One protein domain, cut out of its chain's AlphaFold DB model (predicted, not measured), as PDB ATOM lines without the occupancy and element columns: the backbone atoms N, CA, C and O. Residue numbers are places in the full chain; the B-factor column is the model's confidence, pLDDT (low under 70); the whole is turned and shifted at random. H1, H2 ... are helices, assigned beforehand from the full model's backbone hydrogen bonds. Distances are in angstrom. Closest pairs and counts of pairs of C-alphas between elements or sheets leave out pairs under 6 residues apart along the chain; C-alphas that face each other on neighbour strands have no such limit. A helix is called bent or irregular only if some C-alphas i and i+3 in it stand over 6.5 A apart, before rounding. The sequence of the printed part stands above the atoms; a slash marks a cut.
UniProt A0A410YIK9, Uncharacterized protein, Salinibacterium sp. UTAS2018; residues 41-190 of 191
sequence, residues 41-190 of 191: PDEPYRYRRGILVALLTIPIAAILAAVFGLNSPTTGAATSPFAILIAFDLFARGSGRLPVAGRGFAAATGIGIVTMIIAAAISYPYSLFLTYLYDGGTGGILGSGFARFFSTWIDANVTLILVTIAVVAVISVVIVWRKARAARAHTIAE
ATOM      1  N   PRO A  41     203.923 165.475 155.173       53.12
ATOM      2  CA  PRO A  41     202.575 165.587 154.637       53.12
ATOM      3  C   PRO A  41     201.788 164.317 154.959       53.12
ATOM      4  O   PRO A  41     202.090 163.271 154.389       53.12
ATOM      5  N   ASP A  42     200.783 164.412 155.829       56.12
ATOM      6  CA  ASP A  42     199.881 163.289 156.126       56.12
ATOM      7  C   ASP A  42     199.100 162.848 154.871       56.12
ATOM      8  O   ASP A  42     198.626 161.718 154.777       56.12
ATOM      9  N   GLU A  43     199.002 163.725 153.859       58.22
ATOM     10  CA  GLU A  43     198.330 163.454 152.590       58.22
ATOM     11  C   GLU A  43     199.285 163.438 151.376       58.22
ATOM     12  O   GLU A  43     200.213 164.251 151.271       58.22
ATOM     13  N   PRO A  44     199.029 162.561 150.381       70.50
ATOM     14  CA  PRO A  44     199.772 162.557 149.125       70.50
ATOM     15  C   PRO A  44     199.598 163.885 148.379       70.50
ATOM     16  O   PRO A  44     198.494 164.418 148.276       70.50
ATOM     17  N   TYR A  45     200.691 164.393 147.800       76.56
ATOM     18  CA  TYR A  45     200.709 165.686 147.114       76.56
ATOM     19  C   TYR A  45     199.744 165.727 145.920       76.56
ATOM     20  O   TYR A  45     199.900 164.983 144.949       76.56
ATOM     21  N   ARG A  46     198.769 166.641 145.958       83.00
ATOM     22  CA  ARG A  46     197.730 166.783 144.920       83.00
ATOM     23  C   ARG A  46     197.699 168.198 144.350       83.00
ATOM     24  O   ARG A  46     196.821 168.994 144.668       83.00
ATOM     25  N   TYR A  47     198.623 168.496 143.435       80.38
ATOM     26  CA  TYR A  47     198.747 169.815 142.792       80.38
ATOM     27  C   TYR A  47     197.427 170.364 142.219       80.38
ATOM     28  O   TYR A  47     197.060 171.504 142.488       80.38
ATOM     29  N   ARG A  48     196.675 169.540 141.471       83.12
ATOM     30  CA  ARG A  48     195.395 169.949 140.861       83.12
ATOM     31  C   ARG A  48     194.343 170.326 141.909       83.12
ATOM     32  O   ARG A  48     193.650 171.321 141.736       83.12
ATOM     33  N   ARG A  49     194.257 169.565 143.005       81.50
ATOM     34  CA  ARG A  49     193.350 169.859 144.125       81.50
ATOM     35  C   ARG A  49     193.772 171.148 144.835       81.50
ATOM     36  O   ARG A  49     192.916 171.970 145.129       81.50
ATOM     37  N   GLY A  50     195.079 171.375 144.991       78.56
ATOM     38  CA  GLY A  50     195.640 172.643 145.471       78.56
ATOM     39  C   GLY A  50     195.193 173.854 144.658       78.56
ATOM     40  O   GLY A  50     194.721 174.825 145.237       78.56
ATOM     41  N   ILE A  51     195.274 173.783 143.325       82.44
ATOM     42  CA  ILE A  51     194.801 174.868 142.446       82.44
ATOM     43  C   ILE A  51     193.301 175.104 142.622       82.44
ATOM     44  O   ILE A  51     192.890 176.242 142.819       82.44
ATOM     45  N   LEU A  52     192.487 174.046 142.562       84.31
ATOM     46  CA  LEU A  52     191.029 174.169 142.653       84.31
ATOM     47  C   LEU A  52     190.587 174.801 143.978       84.31
ATOM     48  O   LEU A  52     189.712 175.661 143.987       84.31
ATOM     49  N   VAL A  53     191.223 174.416 145.085       82.94
ATOM     50  CA  VAL A  53     190.935 174.989 146.404       82.94
ATOM     51  C   VAL A  53     191.477 176.417 146.508       82.94
ATOM     52  O   VAL A  53     190.786 177.286 147.026       82.94
ATOM     53  N   ALA A  54     192.660 176.706 145.960       79.62
ATOM     54  CA  ALA A  54     193.198 178.064 145.918       79.62
ATOM     55  C   ALA A  54     192.325 179.023 145.096       79.62
ATOM     56  O   ALA A  54     192.210 180.191 145.456       79.62
ATOM     57  N   LEU A  55     191.662 178.558 144.034       84.62
ATOM     58  CA  LEU A  55     190.729 179.377 143.252       84.62
ATOM     59  C   LEU A  55     189.522 179.868 144.068       84.62
ATOM     60  O   LEU A  55     188.975 180.918 143.739       84.62
ATOM     61  N   LEU A  56     189.161 179.200 145.173       85.00
ATOM     62  CA  LEU A  56     188.144 179.697 146.114       85.00
ATOM     63  C   LEU A  56     188.555 181.010 146.794       85.00
ATOM     64  O   LEU A  56     187.707 181.714 147.336       85.00
ATOM     65  N   THR A  57     189.830 181.389 146.717       82.31
ATOM     66  CA  THR A  57     190.300 182.693 147.199       82.31
ATOM     67  C   THR A  57     189.627 183.835 146.442       82.31
ATOM     68  O   THR A  57     189.344 184.864 147.045       82.31
ATOM     69  N   ILE A  58     189.303 183.644 145.157       77.81
ATOM     70  CA  ILE A  58     188.654 184.658 144.317       77.81
ATOM     71  C   ILE A  58     187.284 185.069 144.889       77.81
ATOM     72  O   ILE A  58     187.118 186.248 145.211       77.81
ATOM     73  N   PRO A  59     186.308 184.155 145.076       78.38
ATOM     74  CA  PRO A  59     185.023 184.521 145.664       78.38
ATOM     75  C   PRO A  59     185.144 184.986 147.123       78.38
ATOM     76  O   PRO A  59     184.440 185.914 147.512       78.38
ATOM     77  N   ILE A  60     186.056 184.417 147.922       78.94
ATOM     78  CA  ILE A  60     186.276 184.860 149.311       78.94
ATOM     79  C   ILE A  60     186.751 186.314 149.346       78.94
ATOM     80  O   ILE A  60     186.211 187.129 150.091       78.94
ATOM     81  N   ALA A  61     187.736 186.663 148.523       73.62
ATOM     82  CA  ALA A  61     188.245 188.022 148.465       73.62
ATOM     83  C   ALA A  61     187.216 188.998 147.899       73.62
ATOM     84  O   ALA A  61     187.173 190.124 148.369       73.62
ATOM     85  N   ALA A  62     186.366 188.584 146.955       70.31
ATOM     86  CA  ALA A  62     185.263 189.419 146.484       70.31
ATOM     87  C   ALA A  62     184.271 189.746 147.618       70.31
ATOM     88  O   ALA A  62     183.863 190.897 147.759       70.31
ATOM     89  N   ILE A  63     183.939 188.769 148.471       74.38
ATOM     90  CA  ILE A  63     183.083 188.985 149.648       74.38
ATOM     91  C   ILE A  63     183.772 189.916 150.652       74.38
ATOM     92  O   ILE A  63     183.161 190.875 151.112       74.38
ATOM     93  N   LEU A  64     185.049 189.678 150.968       71.75
ATOM     94  CA  LEU A  64     185.803 190.539 151.886       71.75
ATOM     95  C   LEU A  64     185.931 191.966 151.335       71.75
ATOM     96  O   LEU A  64     185.695 192.924 152.060       71.75
ATOM     97  N   ALA A  65     186.231 192.115 150.048       69.31
ATOM     98  CA  ALA A  65     186.304 193.392 149.349       69.31
ATOM     99  C   ALA A  65     184.967 194.143 149.378       69.31
ATOM    100  O   ALA A  65     184.960 195.362 149.550       69.31
ATOM    101  N   ALA A  66     183.842 193.434 149.257       66.69
ATOM    102  CA  ALA A  66     182.517 194.020 149.407       66.69
ATOM    103  C   ALA A  66     182.261 194.455 150.860       66.69
ATOM    104  O   ALA A  66     181.926 195.610 151.098       66.69
ATOM    105  N   VAL A  67     182.491 193.573 151.838       68.81
ATOM    106  CA  VAL A  67     182.242 193.844 153.267       68.81
ATOM    107  C   VAL A  67     183.131 194.971 153.802       68.81
ATOM    108  O   VAL A  67     182.652 195.867 154.492       68.81
ATOM    109  N   PHE A  68     184.425 194.971 153.485       66.38
ATOM    110  CA  PHE A  68     185.348 196.015 153.932       66.38
ATOM    111  C   PHE A  68     185.269 197.275 153.068       66.38
ATOM    112  O   PHE A  68     185.373 198.377 153.602       66.38
ATOM    113  N   GLY A  69     185.025 197.133 151.762       59.94
ATOM    114  CA  GLY A  69     184.807 198.263 150.854       59.94
ATOM    115  C   GLY A  69     183.533 199.052 151.166       59.94
ATOM    116  O   GLY A  69     183.514 200.258 150.944       59.94
ATOM    117  N   LEU A  70     182.514 198.404 151.748       59.41
ATOM    118  CA  LEU A  70     181.327 199.062 152.310       59.41
ATOM    119  C   LEU A  70     181.664 200.012 153.468       59.41
ATOM    120  O   LEU A  70     180.958 200.994 153.665       59.41
ATOM    121  N   ASN A  71     182.719 199.725 154.235       60.62
ATOM    122  CA  ASN A  71     183.079 200.505 155.420       60.62
ATOM    123  C   ASN A  71     184.057 201.647 155.106       60.62
ATOM    124  O   ASN A  71     183.992 202.688 155.755       60.62
ATOM    125  N   SER A  72     184.968 201.474 154.139       57.28
ATOM    126  CA  SER A  72     185.818 202.558 153.622       57.28
ATOM    127  C   SER A  72     186.644 202.134 152.383       57.28
ATOM    128  O   SER A  72     187.124 200.992 152.323       57.28
ATOM    129  N   PRO A  73     186.900 203.062 151.426       55.38
ATOM    130  CA  PRO A  73     187.792 202.860 150.274       55.38
ATOM    131  C   PRO A  73     189.174 202.313 150.644       55.38
ATOM    132  O   PRO A  73     189.710 201.405 150.000       55.38
ATOM    133  N   THR A  74     189.766 202.873 151.700       59.44
ATOM    134  CA  THR A  74     191.129 202.542 152.126       59.44
ATOM    135  C   THR A  74     191.184 201.170 152.782       59.44
ATOM    136  O   THR A  74     192.189 200.472 152.662       59.44
ATOM    137  N   THR A  75     190.090 200.733 153.406       58.81
ATOM    138  CA  THR A  75     189.989 199.428 154.067       58.81
ATOM    139  C   THR A  75     189.873 198.293 153.049       58.81
ATOM    140  O   THR A  75     190.542 197.270 153.192       58.81
ATOM    141  N   GLY A  76     189.113 198.488 151.964       59.12
ATOM    142  CA  GLY A  76     189.076 197.546 150.837       59.12
ATOM    143  C   GLY A  76     190.456 197.353 150.190       59.12
ATOM    144  O   GLY A  76     190.927 196.226 150.042       59.12
ATOM    145  N   ALA A  77     191.173 198.446 149.914       57.88
ATOM    146  CA  ALA A  77     192.535 198.376 149.375       57.88
ATOM    147  C   ALA A  77     193.534 197.726 150.356       57.88
ATOM    148  O   ALA A  77     194.371 196.920 149.940       57.88
ATOM    149  N   ALA A  78     193.418 198.011 151.657       61.94
ATOM    150  CA  ALA A  78     194.278 197.443 152.697       61.94
ATOM    151  C   ALA A  78     194.065 195.938 152.924       61.94
ATOM    152  O   ALA A  78     194.972 195.260 153.408       61.94
ATOM    153  N   THR A  79     192.898 195.394 152.567       65.81
ATOM    154  CA  THR A  79     192.631 193.948 152.683       65.81
ATOM    155  C   THR A  79     193.153 193.143 151.493       65.81
ATOM    156  O   THR A  79     193.364 191.934 151.601       65.81
ATOM    157  N   SER A  80     193.455 193.813 150.380       66.25
ATOM    158  CA  SER A  80     193.933 193.183 149.148       66.25
ATOM    159  C   SER A  80     195.214 192.330 149.315       66.25
ATOM    160  O   SER A  80     195.247 191.227 148.760       66.25
ATOM    161  N   PRO A  81     196.220 192.686 150.147       68.25
ATOM    162  CA  PRO A  81     197.411 191.853 150.333       68.25
ATOM    163  C   PRO A  81     197.132 190.541 151.083       68.25
ATOM    164  O   PRO A  81     197.875 189.567 150.933       68.25
ATOM    165  N   PHE A  82     196.047 190.471 151.865       72.69
ATOM    166  CA  PHE A  82     195.652 189.240 152.557       72.69
ATOM    167  C   PHE A  82     195.137 188.174 151.587       72.69
ATOM    168  O   PHE A  82     195.255 186.987 151.886       72.69
ATOM    169  N   ALA A  83     194.658 188.559 150.399       74.62
ATOM    170  CA  ALA A  83     194.252 187.612 149.363       74.62
ATOM    171  C   ALA A  83     195.397 186.670 148.959       74.62
ATOM    172  O   ALA A  83     195.176 185.482 148.733       74.62
ATOM    173  N   ILE A  84     196.639 187.168 148.941       76.31
ATOM    174  CA  ILE A  84     197.818 186.343 148.659       76.31
ATOM    175  C   ILE A  84     198.024 185.320 149.781       76.31
ATOM    176  O   ILE A  84     198.258 184.148 149.509       76.31
ATOM    177  N   LEU A  85     197.891 185.724 151.045       78.81
ATOM    178  CA  LEU A  85     198.035 184.800 152.177       78.81
ATOM    179  C   LEU A  85     196.962 183.706 152.156       78.81
ATOM    180  O   LEU A  85     197.288 182.533 152.343       78.81
ATOM    181  N   ILE A  86     195.718 184.085 151.862       81.62
ATOM    182  CA  ILE A  86     194.585 183.163 151.745       81.62
ATOM    183  C   ILE A  86     194.811 182.180 150.587       81.62
ATOM    184  O   ILE A  86     194.611 180.982 150.764       81.62
ATOM    185  N   ALA A  87     195.320 182.647 149.440       80.88
ATOM    186  CA  ALA A  87     195.619 181.789 148.293       80.88
ATOM    187  C   ALA A  87     196.706 180.757 148.608       80.88
ATOM    188  O   ALA A  87     196.594 179.594 148.217       80.88
ATOM    189  N   PHE A  88     197.737 181.158 149.352       80.44
ATOM    190  CA  PHE A  88     198.788 180.252 149.810       80.44
ATOM    191  C   PHE A  88     198.276 179.221 150.827       80.44
ATOM    192  O   PHE A  88     198.640 178.049 150.721       80.44
ATOM    193  N   ASP A  89     197.442 179.632 151.784       82.69
ATOM    194  CA  ASP A  89     196.847 178.736 152.787       82.69
ATOM    195  C   ASP A  89     195.885 177.727 152.140       82.69
ATOM    196  O   ASP A  89     196.009 176.519 152.341       82.69
ATOM    197  N   LEU A  90     194.988 178.192 151.267       82.12
ATOM    198  CA  LEU A  90     194.054 177.328 150.544       82.12
ATOM    199  C   LEU A  90     194.768 176.371 149.588       82.12
ATOM    200  O   LEU A  90     194.407 175.194 149.513       82.12
ATOM    201  N   PHE A  91     195.823 176.827 148.908       81.81
ATOM    202  CA  PHE A  91     196.653 175.935 148.107       81.81
ATOM    203  C   PHE A  91     197.322 174.864 148.975       81.81
ATOM    204  O   PHE A  91     197.350 173.693 148.588       81.81
ATOM    205  N   ALA A  92     197.857 175.240 150.141       80.19
ATOM    206  CA  ALA A  92     198.510 174.302 151.049       80.19
ATOM    207  C   ALA A  92     197.537 173.227 151.543       80.19
ATOM    208  O   ALA A  92     197.825 172.036 151.415       80.19
ATOM    209  N   ARG A  93     196.347 173.638 151.994       83.06
ATOM    210  CA  ARG A  93     195.276 172.728 152.427       83.06
ATOM    211  C   ARG A  93     194.781 171.832 151.296       83.06
ATOM    212  O   ARG A  93     194.549 170.648 151.502       83.06
ATOM    213  N   GLY A  94     194.634 172.372 150.086       78.44
ATOM    214  CA  GLY A  94     194.159 171.602 148.936       78.44
ATOM    215  C   GLY A  94     195.195 170.632 148.364       78.44
ATOM    216  O   GLY A  94     194.825 169.582 147.838       78.44
ATOM    217  N   SER A  95     196.483 170.976 148.431       76.69
ATOM    218  CA  SER A  95     197.566 170.161 147.868       76.69
ATOM    219  C   SER A  95     198.229 169.215 148.867       76.69
ATOM    220  O   SER A  95     198.999 168.358 148.430       76.69
ATOM    221  N   GLY A  96     197.954 169.370 150.166       71.50
ATOM    222  CA  GLY A  96     198.613 168.637 151.249       71.50
ATOM    223  C   GLY A  96     200.051 169.092 151.514       71.50
ATOM    224  O   GLY A  96     200.730 168.515 152.353       71.50
ATOM    225  N   ARG A  97     200.559 170.108 150.798       72.50
ATOM    226  CA  ARG A  97     201.920 170.637 150.970       72.50
ATOM    227  C   ARG A  97     201.947 172.150 150.875       72.50
ATOM    228  O   ARG A  97     201.327 172.743 149.997       72.50
ATOM    229  N   LEU A  98     202.758 172.778 151.718       75.31
ATOM    230  CA  LEU A  98     202.994 174.215 151.645       75.31
ATOM    231  C   LEU A  98     203.643 174.578 150.289       75.31
ATOM    232  O   LEU A  98     204.662 173.985 149.916       75.31
ATOM    233  N   PRO A  99     203.090 175.545 149.531       68.62
ATOM    234  CA  PRO A  99     203.686 176.025 148.286       68.62
ATOM    235  C   PRO A  99     204.878 176.928 148.603       68.62
ATOM    236  O   PRO A  99     204.773 178.150 148.633       68.62
ATOM    237  N   VAL A 100     206.012 176.300 148.896       65.25
ATOM    238  CA  VAL A 100     207.232 176.975 149.350       65.25
ATOM    239  C   VAL A 100     208.115 177.366 148.154       65.25
ATOM    240  O   VAL A 100     208.559 178.504 148.072       65.25
ATOM    241  N   ALA A 101     208.278 176.487 147.159       63.44
ATOM    242  CA  ALA A 101     209.020 176.767 145.924       63.44
ATOM    243  C   ALA A 101     208.395 176.080 144.690       63.44
ATOM    244  O   ALA A 101     207.506 175.232 144.800       63.44
ATOM    245  N   GLY A 102     208.860 176.451 143.493       71.31
ATOM    246  CA  GLY A 102     208.486 175.800 142.233       71.31
ATOM    247  C   GLY A 102     207.052 176.083 141.763       71.31
ATOM    248  O   GLY A 102     206.490 177.152 141.999       71.31
ATOM    249  N   ARG A 103     206.443 175.117 141.061       74.00
ATOM    250  CA  ARG A 103     205.130 175.280 140.399       74.00
ATOM    251  C   ARG A 103     203.971 175.574 141.358       74.00
ATOM    252  O   ARG A 103     203.025 176.249 140.960       74.00
ATOM    253  N   GLY A 104     204.024 175.069 142.594       73.50
ATOM    254  CA  GLY A 104     203.022 175.355 143.631       73.50
ATOM    255  C   GLY A 104     203.070 176.805 144.098       73.50
ATOM    256  O   GLY A 104     202.036 177.457 144.181       73.50
ATOM    257  N   PHE A 105     204.281 177.325 144.309       77.06
ATOM    258  CA  PHE A 105     204.510 178.726 144.655       77.06
ATOM    259  C   PHE A 105     204.023 179.658 143.541       77.06
ATOM    260  O   PHE A 105     203.207 180.534 143.795       77.06
ATOM    261  N   ALA A 106     204.438 179.414 142.292       78.56
ATOM    262  CA  ALA A 106     204.028 180.240 141.154       78.56
ATOM    263  C   ALA A 106     202.499 180.265 140.961       78.56
ATOM    264  O   ALA A 106     201.927 181.325 140.716       78.56
ATOM    265  N   ALA A 107     201.832 179.114 141.122       76.12
ATOM    266  CA  ALA A 107     200.378 179.030 141.029       76.12
ATOM    267  C   ALA A 107     199.680 179.800 142.163       76.12
ATOM    268  O   ALA A 107     198.796 180.608 141.887       76.12
ATOM    269  N   ALA A 108     200.092 179.600 143.419       77.12
ATOM    270  CA  ALA A 108     199.506 180.296 144.565       77.12
ATOM    271  C   ALA A 108     199.734 181.817 144.500       77.12
ATOM    272  O   ALA A 108     198.811 182.589 144.753       77.12
ATOM    273  N   THR A 109     200.929 182.257 144.090       81.00
ATOM    274  CA  THR A 109     201.227 183.675 143.847       81.00
ATOM    275  C   THR A 109     200.367 184.245 142.727       81.00
ATOM    276  O   THR A 109     199.765 185.297 142.919       81.00
ATOM    277  N   GLY A 110     200.266 183.559 141.586       80.94
ATOM    278  CA  GLY A 110     199.450 184.016 140.460       80.94
ATOM    279  C   GLY A 110     197.976 184.166 140.837       80.94
ATOM    280  O   GLY A 110     197.388 185.218 140.601       80.94
ATOM    281  N   ILE A 111     197.405 183.157 141.501       83.31
ATOM    282  CA  ILE A 111     196.020 183.203 141.995       83.31
ATOM    283  C   ILE A 111     195.848 184.342 143.005       83.31
ATOM    284  O   ILE A 111     194.889 185.104 142.901       83.31
ATOM    285  N   GLY A 112     196.785 184.505 143.941       80.00
ATOM    286  CA  GLY A 112     196.760 185.587 144.925       80.00
ATOM    287  C   GLY A 112     196.782 186.980 144.290       80.00
ATOM    288  O   GLY A 112     195.981 187.830 144.669       80.00
ATOM    289  N   ILE A 113     197.639 187.205 143.287       79.38
ATOM    290  CA  ILE A 113     197.729 188.482 142.559       79.38
ATOM    291  C   ILE A 113     196.439 188.763 141.786       79.38
ATOM    292  O   ILE A 113     195.890 189.856 141.899       79.38
ATOM    293  N   VAL A 114     195.927 187.787 141.030       81.19
ATOM    294  CA  VAL A 114     194.662 187.946 140.290       81.19
ATOM    295  C   VAL A 114     193.526 188.282 141.252       81.19
ATOM    296  O   VAL A 114     192.744 189.197 141.007       81.19
ATOM    297  N   THR A 115     193.480 187.590 142.386       79.88
ATOM    298  CA  THR A 115     192.478 187.831 143.421       79.88
ATOM    299  C   THR A 115     192.589 189.241 144.008       79.88
ATOM    300  O   THR A 115     191.577 189.916 144.186       79.88
ATOM    301  N   MET A 116     193.810 189.715 144.263       76.50
ATOM    302  CA  MET A 116     194.079 191.070 144.747       76.50
ATOM    303  C   MET A 116     193.584 192.137 143.760       76.50
ATOM    304  O   MET A 116     192.949 193.107 144.173       76.50
ATOM    305  N   ILE A 117     193.830 191.938 142.460       75.44
ATOM    306  CA  ILE A 117     193.371 192.844 141.398       75.44
ATOM    307  C   ILE A 117     191.842 192.898 141.368       75.44
ATOM    308  O   ILE A 117     191.276 193.988 141.334       75.44
ATOM    309  N   ILE A 118     191.172 191.744 141.427       76.81
ATOM    310  CA  ILE A 118     189.703 191.668 141.445       76.81
ATOM    311  C   ILE A 118     189.141 192.387 142.678       76.81
ATOM    312  O   ILE A 118     188.232 193.202 142.548       76.81
ATOM    313  N   ALA A 119     189.702 192.133 143.863       73.75
ATOM    314  CA  ALA A 119     189.277 192.780 145.103       73.75
ATOM    315  C   ALA A 119     189.402 194.312 145.022       73.75
ATOM    316  O   ALA A 119     188.445 195.027 145.315       73.75
ATOM    317  N   ALA A 120     190.545 194.816 144.550       71.19
ATOM    318  CA  ALA A 120     190.761 196.249 144.365       71.19
ATOM    319  C   ALA A 120     189.795 196.851 143.329       71.19
ATOM    320  O   ALA A 120     189.215 197.910 143.573       71.19
ATOM    321  N   ALA A 121     189.573 196.158 142.209       72.44
ATOM    322  CA  ALA A 121     188.671 196.598 141.148       72.44
ATOM    323  C   ALA A 121     187.199 196.654 141.589       72.44
ATOM    324  O   ALA A 121     186.438 197.443 141.039       72.44
ATOM    325  N   ILE A 122     186.794 195.851 142.576       73.00
ATOM    326  CA  ILE A 122     185.435 195.878 143.137       73.00
ATOM    327  C   ILE A 122     185.307 196.961 144.212       73.00
ATOM    328  O   ILE A 122     184.381 197.771 144.160       73.00
ATOM    329  N   SER A 123     186.220 197.002 145.189       70.38
ATOM    330  CA  SER A 123     186.100 197.932 146.322       70.38
ATOM    331  C   SER A 123     186.252 199.391 145.903       70.38
ATOM    332  O   SER A 123     185.550 200.257 146.421       70.38
ATOM    333  N   TYR A 124     187.161 199.678 144.971       72.94
ATOM    334  CA  TYR A 124     187.542 201.049 144.655       72.94
ATOM    335  C   TYR A 124     186.411 201.867 143.999       72.94
ATOM    336  O   TYR A 124     186.042 202.901 144.561       72.94
ATOM    337  N   PRO A 125     185.765 201.411 142.904       71.56
ATOM    338  CA  PRO A 125     184.673 202.160 142.275       71.56
ATOM    339  C   PRO A 125     183.453 202.277 143.188       71.56
ATOM    340  O   PRO A 125     182.808 203.322 143.227       71.56
ATOM    341  N   TYR A 126     183.157 201.219 143.945       73.31
ATOM    342  CA  TYR A 126     182.031 201.200 144.873       73.31
ATOM    343  C   TYR A 126     182.200 202.231 145.991       73.31
ATOM    344  O   TYR A 126     181.279 202.981 146.308       73.31
ATOM    345  N   SER A 127     183.403 202.325 146.547       71.56
ATOM    346  CA  SER A 127     183.703 203.272 147.613       71.56
ATOM    347  C   SER A 127     183.659 204.733 147.143       71.56
ATOM    348  O   SER A 127     183.097 205.581 147.831       71.56
ATOM    349  N   LEU A 128     184.142 205.016 145.926       75.88
ATOM    350  CA  LEU A 128     184.022 206.335 145.298       75.88
ATOM    351  C   LEU A 128     182.569 206.696 144.993       75.88
ATOM    352  O   LEU A 128     182.183 207.857 145.109       75.88
ATOM    353  N   PHE A 129     181.753 205.708 144.626       76.19
ATOM    354  CA  PHE A 129     180.321 205.905 144.441       76.19
ATOM    355  C   PHE A 129     179.609 206.250 145.753       76.19
ATOM    356  O   PHE A 129     178.760 207.139 145.763       76.19
ATOM    357  N   LEU A 130     179.987 205.627 146.872       76.56
ATOM    358  CA  LEU A 130     179.478 206.029 148.184       76.56
ATOM    359  C   LEU A 130     179.884 207.467 148.528       76.56
ATOM    360  O   LEU A 130     179.027 208.239 148.943       76.56
ATOM    361  N   THR A 131     181.142 207.860 148.302       77.69
ATOM    362  CA  THR A 131     181.587 209.252 148.508       77.69
ATOM    363  C   THR A 131     180.784 210.236 147.656       77.69
ATOM    364  O   THR A 131     180.309 211.238 148.176       77.69
ATOM    365  N   TYR A 132     180.546 209.911 146.382       81.19
ATOM    366  CA  TYR A 132     179.695 210.712 145.501       81.19
ATOM    367  C   TYR A 132     178.282 210.906 146.070       81.19
ATOM    368  O   TYR A 132     177.768 212.021 146.049       81.19
ATOM    369  N   LEU A 133     177.663 209.844 146.600       82.00
ATOM    370  CA  LEU A 133     176.345 209.940 147.235       82.00
ATOM    371  C   LEU A 133     176.378 210.789 148.516       82.00
ATOM    372  O   LEU A 133     175.459 211.575 148.744       82.00
ATOM    373  N   TYR A 134     177.427 210.659 149.336       81.62
ATOM    374  CA  TYR A 134     177.589 211.452 150.561       81.62
ATOM    375  C   TYR A 134     177.813 212.944 150.286       81.62
ATOM    376  O   TYR A 134     177.289 213.771 151.029       81.62
ATOM    377  N   ASP A 135     178.493 213.292 149.194       81.06
ATOM    378  CA  ASP A 135     178.703 214.681 148.754       81.06
ATOM    379  C   ASP A 135     177.462 215.290 148.057       81.06
ATOM    380  O   ASP A 135     177.534 216.352 147.435       81.06
ATOM    381  N   GLY A 136     176.299 214.633 148.151       80.56
ATOM    382  CA  GLY A 136     175.037 215.108 147.574       80.56
ATOM    383  C   GLY A 136     174.869 214.791 146.086       80.56
ATOM    384  O   GLY A 136     173.996 215.356 145.421       80.56
ATOM    385  N   GLY A 137     175.691 213.891 145.544       81.50
ATOM    386  CA  GLY A 137     175.565 213.385 144.186       81.50
ATOM    387  C   GLY A 137     174.218 212.703 143.948       81.50
ATOM    388  O   GLY A 137     173.742 211.907 144.753       81.50
ATOM    389  N   THR A 138     173.596 213.003 142.809       76.31
ATOM    390  CA  THR A 138     172.305 212.439 142.404       76.31
ATOM    391  C   THR A 138     172.461 211.637 141.112       76.31
ATOM    392  O   THR A 138     172.867 212.158 140.075       76.31
ATOM    393  N   GLY A 139     172.146 210.340 141.169       80.00
ATOM    394  CA  GLY A 139     172.243 209.426 140.028       80.00
ATOM    395  C   GLY A 139     172.869 208.076 140.384       80.00
ATOM    396  O   GLY A 139     173.230 207.818 141.528       80.00
ATOM    397  N   GLY A 140     172.968 207.191 139.392       77.62
ATOM    398  CA  GLY A 140     173.593 205.872 139.544       77.62
ATOM    399  C   GLY A 140     175.090 205.868 139.224       77.62
ATOM    400  O   GLY A 140     175.616 206.822 138.655       77.62
ATOM    401  N   ILE A 141     175.761 204.747 139.507       75.88
ATOM    402  CA  ILE A 141     177.199 204.536 139.233       75.88
ATOM    403  C   ILE A 141     177.554 204.576 137.734       75.88
ATOM    404  O   ILE A 141     178.712 204.710 137.361       75.88
ATOM    405  N   LEU A 142     176.553 204.470 136.858       79.12
ATOM    406  CA  LEU A 142     176.692 204.622 135.404       79.12
ATOM    407  C   LEU A 142     176.208 205.996 134.908       79.12
ATOM    408  O   LEU A 142     176.130 206.235 133.707       79.12
ATOM    409  N   GLY A 143     175.830 206.889 135.823       81.75
ATOM    410  CA  GLY A 143     175.330 208.219 135.505       81.75
ATOM    411  C   GLY A 143     176.449 209.175 135.098       81.75
ATOM    412  O   GLY A 143     177.568 209.108 135.605       81.75
ATOM    413  N   SER A 144     176.124 210.130 134.228       82.25
ATOM    414  CA  SER A 144     177.054 211.183 133.798       82.25
ATOM    415  C   SER A 144     177.541 212.061 134.960       82.25
ATOM    416  O   SER A 144     178.683 212.518 134.945       82.25
ATOM    417  N   GLY A 145     176.710 212.252 135.993       82.06
ATOM    418  CA  GLY A 145     177.080 212.953 137.224       82.06
ATOM    419  C   GLY A 145     178.192 212.244 137.996       82.06
ATOM    420  O   GLY A 145     179.187 212.874 138.350       82.06
ATOM    421  N   PHE A 146     178.075 210.925 138.174       82.75
ATOM    422  CA  PHE A 146     179.130 210.120 138.786       82.75
ATOM    423  C   PHE A 146     180.380 210.070 137.907       82.75
ATOM    424  O   PHE A 146     181.477 210.248 138.420       82.75
ATOM    425  N   ALA A 147     180.240 209.901 136.590       82.00
ATOM    426  CA  ALA A 147     181.387 209.876 135.679       82.00
ATOM    427  C   ALA A 147     182.222 211.168 135.757       82.00
ATOM    428  O   ALA A 147     183.450 211.111 135.787       82.00
ATOM    429  N   ARG A 148     181.559 212.328 135.850       84.62
ATOM    430  CA  ARG A 148     182.220 213.633 135.990       84.62
ATOM    431  C   ARG A 148     182.850 213.824 137.369       84.62
ATOM    432  O   ARG A 148     183.946 214.369 137.467       84.62
ATOM    433  N   PHE A 149     182.181 213.370 138.428       84.31
ATOM    434  CA  PHE A 149     182.764 213.347 139.771       84.31
ATOM    435  C   PHE A 149     184.011 212.459 139.809       84.31
ATOM    436  O   PHE A 149     185.064 212.900 140.250       84.31
ATOM    437  N   PHE A 150     183.915 211.246 139.267       82.31
ATOM    438  CA  PHE A 150     184.996 210.273 139.198       82.31
ATOM    439  C   PHE A 150     186.201 210.809 138.420       82.31
ATOM    440  O   PHE A 150     187.317 210.735 138.927       82.31
ATOM    441  N   SER A 151     185.995 211.403 137.237       81.50
ATOM    442  CA  SER A 151     187.097 211.986 136.460       81.50
ATOM    443  C   SER A 151     187.781 213.129 137.216       81.50
ATOM    444  O   SER A 151     189.001 213.157 137.319       81.50
ATOM    445  N   THR A 152     186.991 214.028 137.813       85.00
ATOM    446  CA  THR A 152     187.509 215.176 138.576       85.00
ATOM    447  C   THR A 152     188.267 214.720 139.820       85.00
ATOM    448  O   THR A 152     189.331 215.246 140.142       85.00
ATOM    449  N   TRP A 153     187.735 213.718 140.517       81.62
ATOM    450  CA  TRP A 153     188.356 213.155 141.703       81.62
ATOM    451  C   TRP A 153     189.667 212.442 141.354       81.62
ATOM    452  O   TRP A 153     190.648 212.623 142.074       81.62
ATOM    453  N   ILE A 154     189.719 211.682 140.250       79.44
ATOM    454  CA  ILE A 154     190.958 211.044 139.782       79.44
ATOM    455  C   ILE A 154     192.020 212.095 139.493       79.44
ATOM    456  O   ILE A 154     193.120 211.977 140.027       79.44
ATOM    457  N   ASP A 155     191.685 213.123 138.711       83.06
ATOM    458  CA  ASP A 155     192.629 214.181 138.343       83.06
ATOM    459  C   ASP A 155     193.165 214.916 139.581       83.06
ATOM    460  O   ASP A 155     194.357 215.216 139.665       83.06
ATOM    461  N   ALA A 156     192.316 215.143 140.587       83.19
ATOM    462  CA  ALA A 156     192.715 215.786 141.836       83.19
ATOM    463  C   ALA A 156     193.563 214.884 142.756       83.19
ATOM    464  O   ALA A 156     194.342 215.392 143.563       83.19
ATOM    465  N   ASN A 157     193.427 213.558 142.656       78.56
ATOM    466  CA  ASN A 157     194.016 212.604 143.601       78.56
ATOM    467  C   ASN A 157     195.043 211.651 142.970       78.56
ATOM    468  O   ASN A 157     195.425 210.674 143.616       78.56
ATOM    469  N   VAL A 158     195.544 211.925 141.758       73.00
ATOM    470  CA  VAL A 158     196.510 211.063 141.038       73.00
ATOM    471  C   VAL A 158     197.663 210.599 141.933       73.00
ATOM    472  O   VAL A 158     197.980 209.409 141.972       73.00
ATOM    473  N   THR A 159     198.265 211.505 142.706       73.31
ATOM    474  CA  THR A 159     199.367 211.171 143.621       73.31
ATOM    475  C   THR A 159     198.950 210.139 144.669       73.31
ATOM    476  O   THR A 159     199.689 209.194 144.931       73.31
ATOM    477  N   LEU A 160     197.753 210.269 145.243       67.88
ATOM    478  CA  LEU A 160     197.229 209.343 146.248       67.88
ATOM    479  C   LEU A 160     196.933 207.961 145.645       67.88
ATOM    480  O   LEU A 160     197.209 206.938 146.279       67.88
ATOM    481  N   ILE A 161     196.450 207.921 144.401       65.56
ATOM    482  CA  ILE A 161     196.265 206.680 143.633       65.56
ATOM    483  C   ILE A 161     197.612 205.980 143.432       65.56
ATOM    484  O   ILE A 161     197.757 204.807 143.781       65.56
ATOM    485  N   LEU A 162     198.619 206.704 142.933       68.12
ATOM    486  CA  LEU A 162     199.957 206.159 142.688       68.12
ATOM    487  C   LEU A 162     200.628 205.676 143.978       68.12
ATOM    488  O   LEU A 162     201.204 204.588 143.991       68.12
ATOM    489  N   VAL A 163     200.512 206.431 145.074       69.50
ATOM    490  CA  VAL A 163     201.036 206.032 146.390       69.50
ATOM    491  C   VAL A 163     200.353 204.758 146.880       69.50
ATOM    492  O   VAL A 163     201.034 203.840 147.331       69.50
ATOM    493  N   THR A 164     199.031 204.650 146.745       60.53
ATOM    494  CA  THR A 164     198.289 203.453 147.172       60.53
ATOM    495  C   THR A 164     198.712 202.224 146.364       60.53
ATOM    496  O   THR A 164     198.990 201.174 146.945       60.53
ATOM    497  N   ILE A 165     198.852 202.359 145.040       65.81
ATOM    498  CA  ILE A 165     199.357 201.287 144.167       65.81
ATOM    499  C   ILE A 165     200.780 200.891 144.573       65.81
ATOM    500  O   ILE A 165     201.069 199.700 144.705       65.81
ATOM    501  N   ALA A 166     201.659 201.867 144.813       67.44
ATOM    502  CA  ALA A 166     203.036 201.614 145.221       67.44
ATOM    503  C   ALA A 166     203.103 200.872 146.565       67.44
ATOM    504  O   ALA A 166     203.841 199.896 146.686       67.44
ATOM    505  N   VAL A 167     202.298 201.271 147.553       67.69
ATOM    506  CA  VAL A 167     202.226 200.602 148.861       67.69
ATOM    507  C   VAL A 167     201.762 199.153 148.709       67.69
ATOM    508  O   VAL A 167     202.410 198.247 149.235       67.69
ATOM    509  N   VAL A 168     200.691 198.904 147.948       64.50
ATOM    510  CA  VAL A 168     200.188 197.541 147.701       64.50
ATOM    511  C   VAL A 168     201.229 196.694 146.966       64.50
ATOM    512  O   VAL A 168     201.451 195.536 147.334       64.50
ATOM    513  N   ALA A 169     201.916 197.264 145.973       66.19
ATOM    514  CA  ALA A 169     202.985 196.588 145.248       66.19
ATOM    515  C   ALA A 169     204.156 196.228 146.176       66.19
ATOM    516  O   ALA A 169     204.589 195.076 146.188       66.19
ATOM    517  N   VAL A 170     204.624 197.165 147.004       73.56
ATOM    518  CA  VAL A 170     205.717 196.931 147.961       73.56
ATOM    519  C   VAL A 170     205.332 195.862 148.978       73.56
ATOM    520  O   VAL A 170     206.100 194.923 149.183       73.56
ATOM    521  N   ILE A 171     204.140 195.938 149.579       69.62
ATOM    522  CA  ILE A 171     203.670 194.927 150.541       69.62
ATOM    523  C   ILE A 171     203.585 193.552 149.872       69.62
ATOM    524  O   ILE A 171     204.060 192.565 150.435       69.62
ATOM    525  N   SER A 172     203.045 193.480 148.654       63.28
ATOM    526  CA  SER A 172     202.967 192.232 147.887       63.28
ATOM    527  C   SER A 172     204.354 191.652 147.616       63.28
ATOM    528  O   SER A 172     204.587 190.470 147.870       63.28
ATOM    529  N   VAL A 173     205.305 192.487 147.183       74.12
ATOM    530  CA  VAL A 173     206.704 192.091 146.973       74.12
ATOM    531  C   VAL A 173     207.330 191.605 148.277       74.12
ATOM    532  O   VAL A 173     207.974 190.560 148.273       74.12
ATOM    533  N   VAL A 174     207.107 192.287 149.402       74.81
ATOM    534  CA  VAL A 174     207.615 191.869 150.717       74.81
ATOM    535  C   VAL A 174     207.028 190.520 151.132       74.81
ATOM    536  O   VAL A 174     207.776 189.658 151.589       74.81
ATOM    537  N   ILE A 175     205.723 190.289 150.957       70.19
ATOM    538  CA  ILE A 175     205.080 189.005 151.285       70.19
ATOM    539  C   ILE A 175     205.668 187.880 150.427       70.19
ATOM    540  O   ILE A 175     206.089 186.849 150.961       70.19
ATOM    541  N   VAL A 176     205.748 188.093 149.111       71.94
ATOM    542  CA  VAL A 176     206.314 187.126 148.161       71.94
ATOM    543  C   VAL A 176     207.785 186.863 148.477       71.94
ATOM    544  O   VAL A 176     208.199 185.706 148.541       71.94
ATOM    545  N   TRP A 177     208.568 187.905 148.754       75.25
ATOM    546  CA  TRP A 177     209.982 187.794 149.102       75.25
ATOM    547  C   TRP A 177     210.196 187.080 150.436       75.25
ATOM    548  O   TRP A 177     211.055 186.206 150.519       75.25
ATOM    549  N   ARG A 178     209.394 187.366 151.472       74.31
ATOM    550  CA  ARG A 178     209.461 186.649 152.758       74.31
ATOM    551  C   ARG A 178     209.123 185.170 152.589       74.31
ATOM    552  O   ARG A 178     209.829 184.334 153.148       74.31
ATOM    553  N   LYS A 179     208.106 184.832 151.788       66.94
ATOM    554  CA  LYS A 179     207.767 183.434 151.471       66.94
ATOM    555  C   LYS A 179     208.869 182.750 150.651       66.94
ATOM    556  O   LYS A 179     209.249 181.630 150.977       66.94
ATOM    557  N   ALA A 180     209.449 183.436 149.668       67.31
ATOM    558  CA  ALA A 180     210.572 182.925 148.879       67.31
ATOM    559  C   ALA A 180     211.862 182.769 149.709       67.31
ATOM    560  O   ALA A 180     212.634 181.837 149.496       67.31
ATOM    561  N   ARG A 181     212.112 183.656 150.679       70.19
ATOM    562  CA  ARG A 181     213.251 183.551 151.598       70.19
ATOM    563  C   ARG A 181     213.077 182.391 152.570       70.19
ATOM    564  O   ARG A 181     214.034 181.649 152.767       70.19
ATOM    565  N   ALA A 182     211.874 182.208 153.119       63.50
ATOM    566  CA  ALA A 182     211.551 181.026 153.915       63.50
ATOM    567  C   ALA A 182     211.834 179.751 153.108       63.50
ATOM    568  O   ALA A 182     212.496 178.852 153.602       63.50
ATOM    569  N   ALA A 183     211.477 179.736 151.823       59.31
ATOM    570  CA  ALA A 183     211.775 178.619 150.935       59.31
ATOM    571  C   ALA A 183     213.260 178.303 150.761       59.31
ATOM    572  O   ALA A 183     213.648 177.140 150.806       59.31
ATOM    573  N   ARG A 184     214.092 179.333 150.578       58.19
ATOM    574  CA  ARG A 184     215.540 179.159 150.392       58.19
ATOM    575  C   ARG A 184     216.268 178.752 151.670       58.19
ATOM    576  O   ARG A 184     217.276 178.058 151.585       58.19
ATOM    577  N   ALA A 185     215.773 179.165 152.836       55.50
ATOM    578  CA  ALA A 185     216.352 178.764 154.117       55.50
ATOM    579  C   ALA A 185     216.276 177.240 154.334       55.50
ATOM    580  O   ALA A 185     217.156 176.678 154.973       55.50
ATOM    581  N   HIS A 186     215.281 176.563 153.750       46.09
ATOM    582  CA  HIS A 186     215.133 175.108 153.853       46.09
ATOM    583  C   HIS A 186     216.108 174.328 152.965       46.09
ATOM    584  O   HIS A 186     216.616 173.302 153.391       46.09
ATOM    585  N   THR A 187     216.447 174.833 151.775       47.78
ATOM    586  CA  THR A 187     217.397 174.161 150.865       47.78
ATOM    587  C   THR A 187     218.845 174.135 151.358       47.78
ATOM    588  O   THR A 187     219.631 173.346 150.853       47.78
ATOM    589  N   ILE A 188     219.214 174.997 152.312       42.72
ATOM    590  CA  ILE A 188     220.576 175.052 152.876       42.72
ATOM    591  C   ILE A 188     220.699 174.135 154.105       42.72
ATOM    592  O   ILE A 188     221.795 173.714 154.437       42.72
ATOM    593  N   ALA A 189     219.588 173.797 154.768       45.44
ATOM    594  CA  ALA A 189     219.590 172.922 155.943       45.44
ATOM    595  C   ALA A 189     219.684 171.417 155.600       45.44
ATOM    596  O   ALA A 189     219.872 170.609 156.502       45.44
ATOM    597  N   GLU A 190     219.540 171.045 154.323       40.91
ATOM    598  CA  GLU A 190     219.635 169.660 153.825       40.91
ATOM    599  C   GLU A 190     220.973 169.351 153.109       40.91
ATOM    600  O   GLU A 190     221.122 168.263 152.551       40.91
TER     601      GLU A 190
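AT A GLANCE: This is residues 41 to 190 of the 191 residues of an uncharacterized protein of Salinibacterium sp. UTAS2018 (UniProt A0A410YIK9). A long rod of helices: H5 runs through its core, H1 and H2 run along it the same way, H3 and H4 fold back beside them, and at one end the bent helix H6 turns so that its long arm H6b returns alongside, joined to the rest by few contacts. H2, H4, H5 and H6b make an up-and-down bundle, each running against the one before it. The printed part has 150 residues with six named helices, H1 to H6 in order, and no named strand; the class is all helix. The whole is loose, with a radius of gyration of the C-alphas of 18.7 A, and spans 62 by 27 by 20 A.

HOW THE PARTS SIT: H1, residues 47 to 55, and H2, residues 57 to 69, meet only through their link. H3, residues 73 to 79, forms a helical hairpin with H2; the C-alphas of Gly 69 and Gly 76 are closest, 4.3 A apart. H4, residues 82 to 95, touches H1 at a shallow tilt of 33 degrees, only just short of steep, opposite ways; the C-alphas of Gly 50 and Gly 94 are closest, 3.9 A apart. H5, residues 102 to 134, is the hub, touching five helices. It touches H2 at a shallow tilt of 26 degrees, the same way, closest at the C-alphas of Gly 69 and Ser 123, 4.7 A apart. Residues 104 to 116 of H5 touch H4, closest at the C-alphas of Ile 84 and Gly 112, 4.0 A apart; H4 and H5 are a helical hairpin. H6, residues 144 to 188, was assigned as one helix by its hydrogen bonds but is bent, with C-alphas 156 and 159 8.3 A apart; its arms are H6a, residues 144 to 156, and H6b, residues 159 to 188. H5 touches H6a, closest at the C-alphas of Tyr 132 and Phe 146, 6.8 A apart. H6b only just touches H3, with 3 pairs of C-alphas within 8 A, closest at Ala 78 and Val 168, 7.7 A apart. H5 and H6b are close but not clearly touching. Every O i to N i+4 pair is within hydrogen-bond range in H1, H2, H3, H4 and H6a, 27 of 29 in H5 and 23 of 26 in H6b.

IN THESE COORDINATES: H1 begins at C-alpha 47 (198.747, 169.815, 142.792). H4 measures 19.7 A, H5 47.9 A and H6b 42.9 A from first to last C-alpha. H6b ends at C-alpha 188 (220.576, 175.052, 152.876).

THE WHOLE: The C-alphas of Thr 138 and Glu 190 are the two farthest apart, 64.8 A. The printed part has no cut and no long link. Residues 154 to 163, in H6, stand free. The mean pLDDT of the printed part is 72.8, and 46 residues are under 70, among them residues 65 to 81 and 182 to 190.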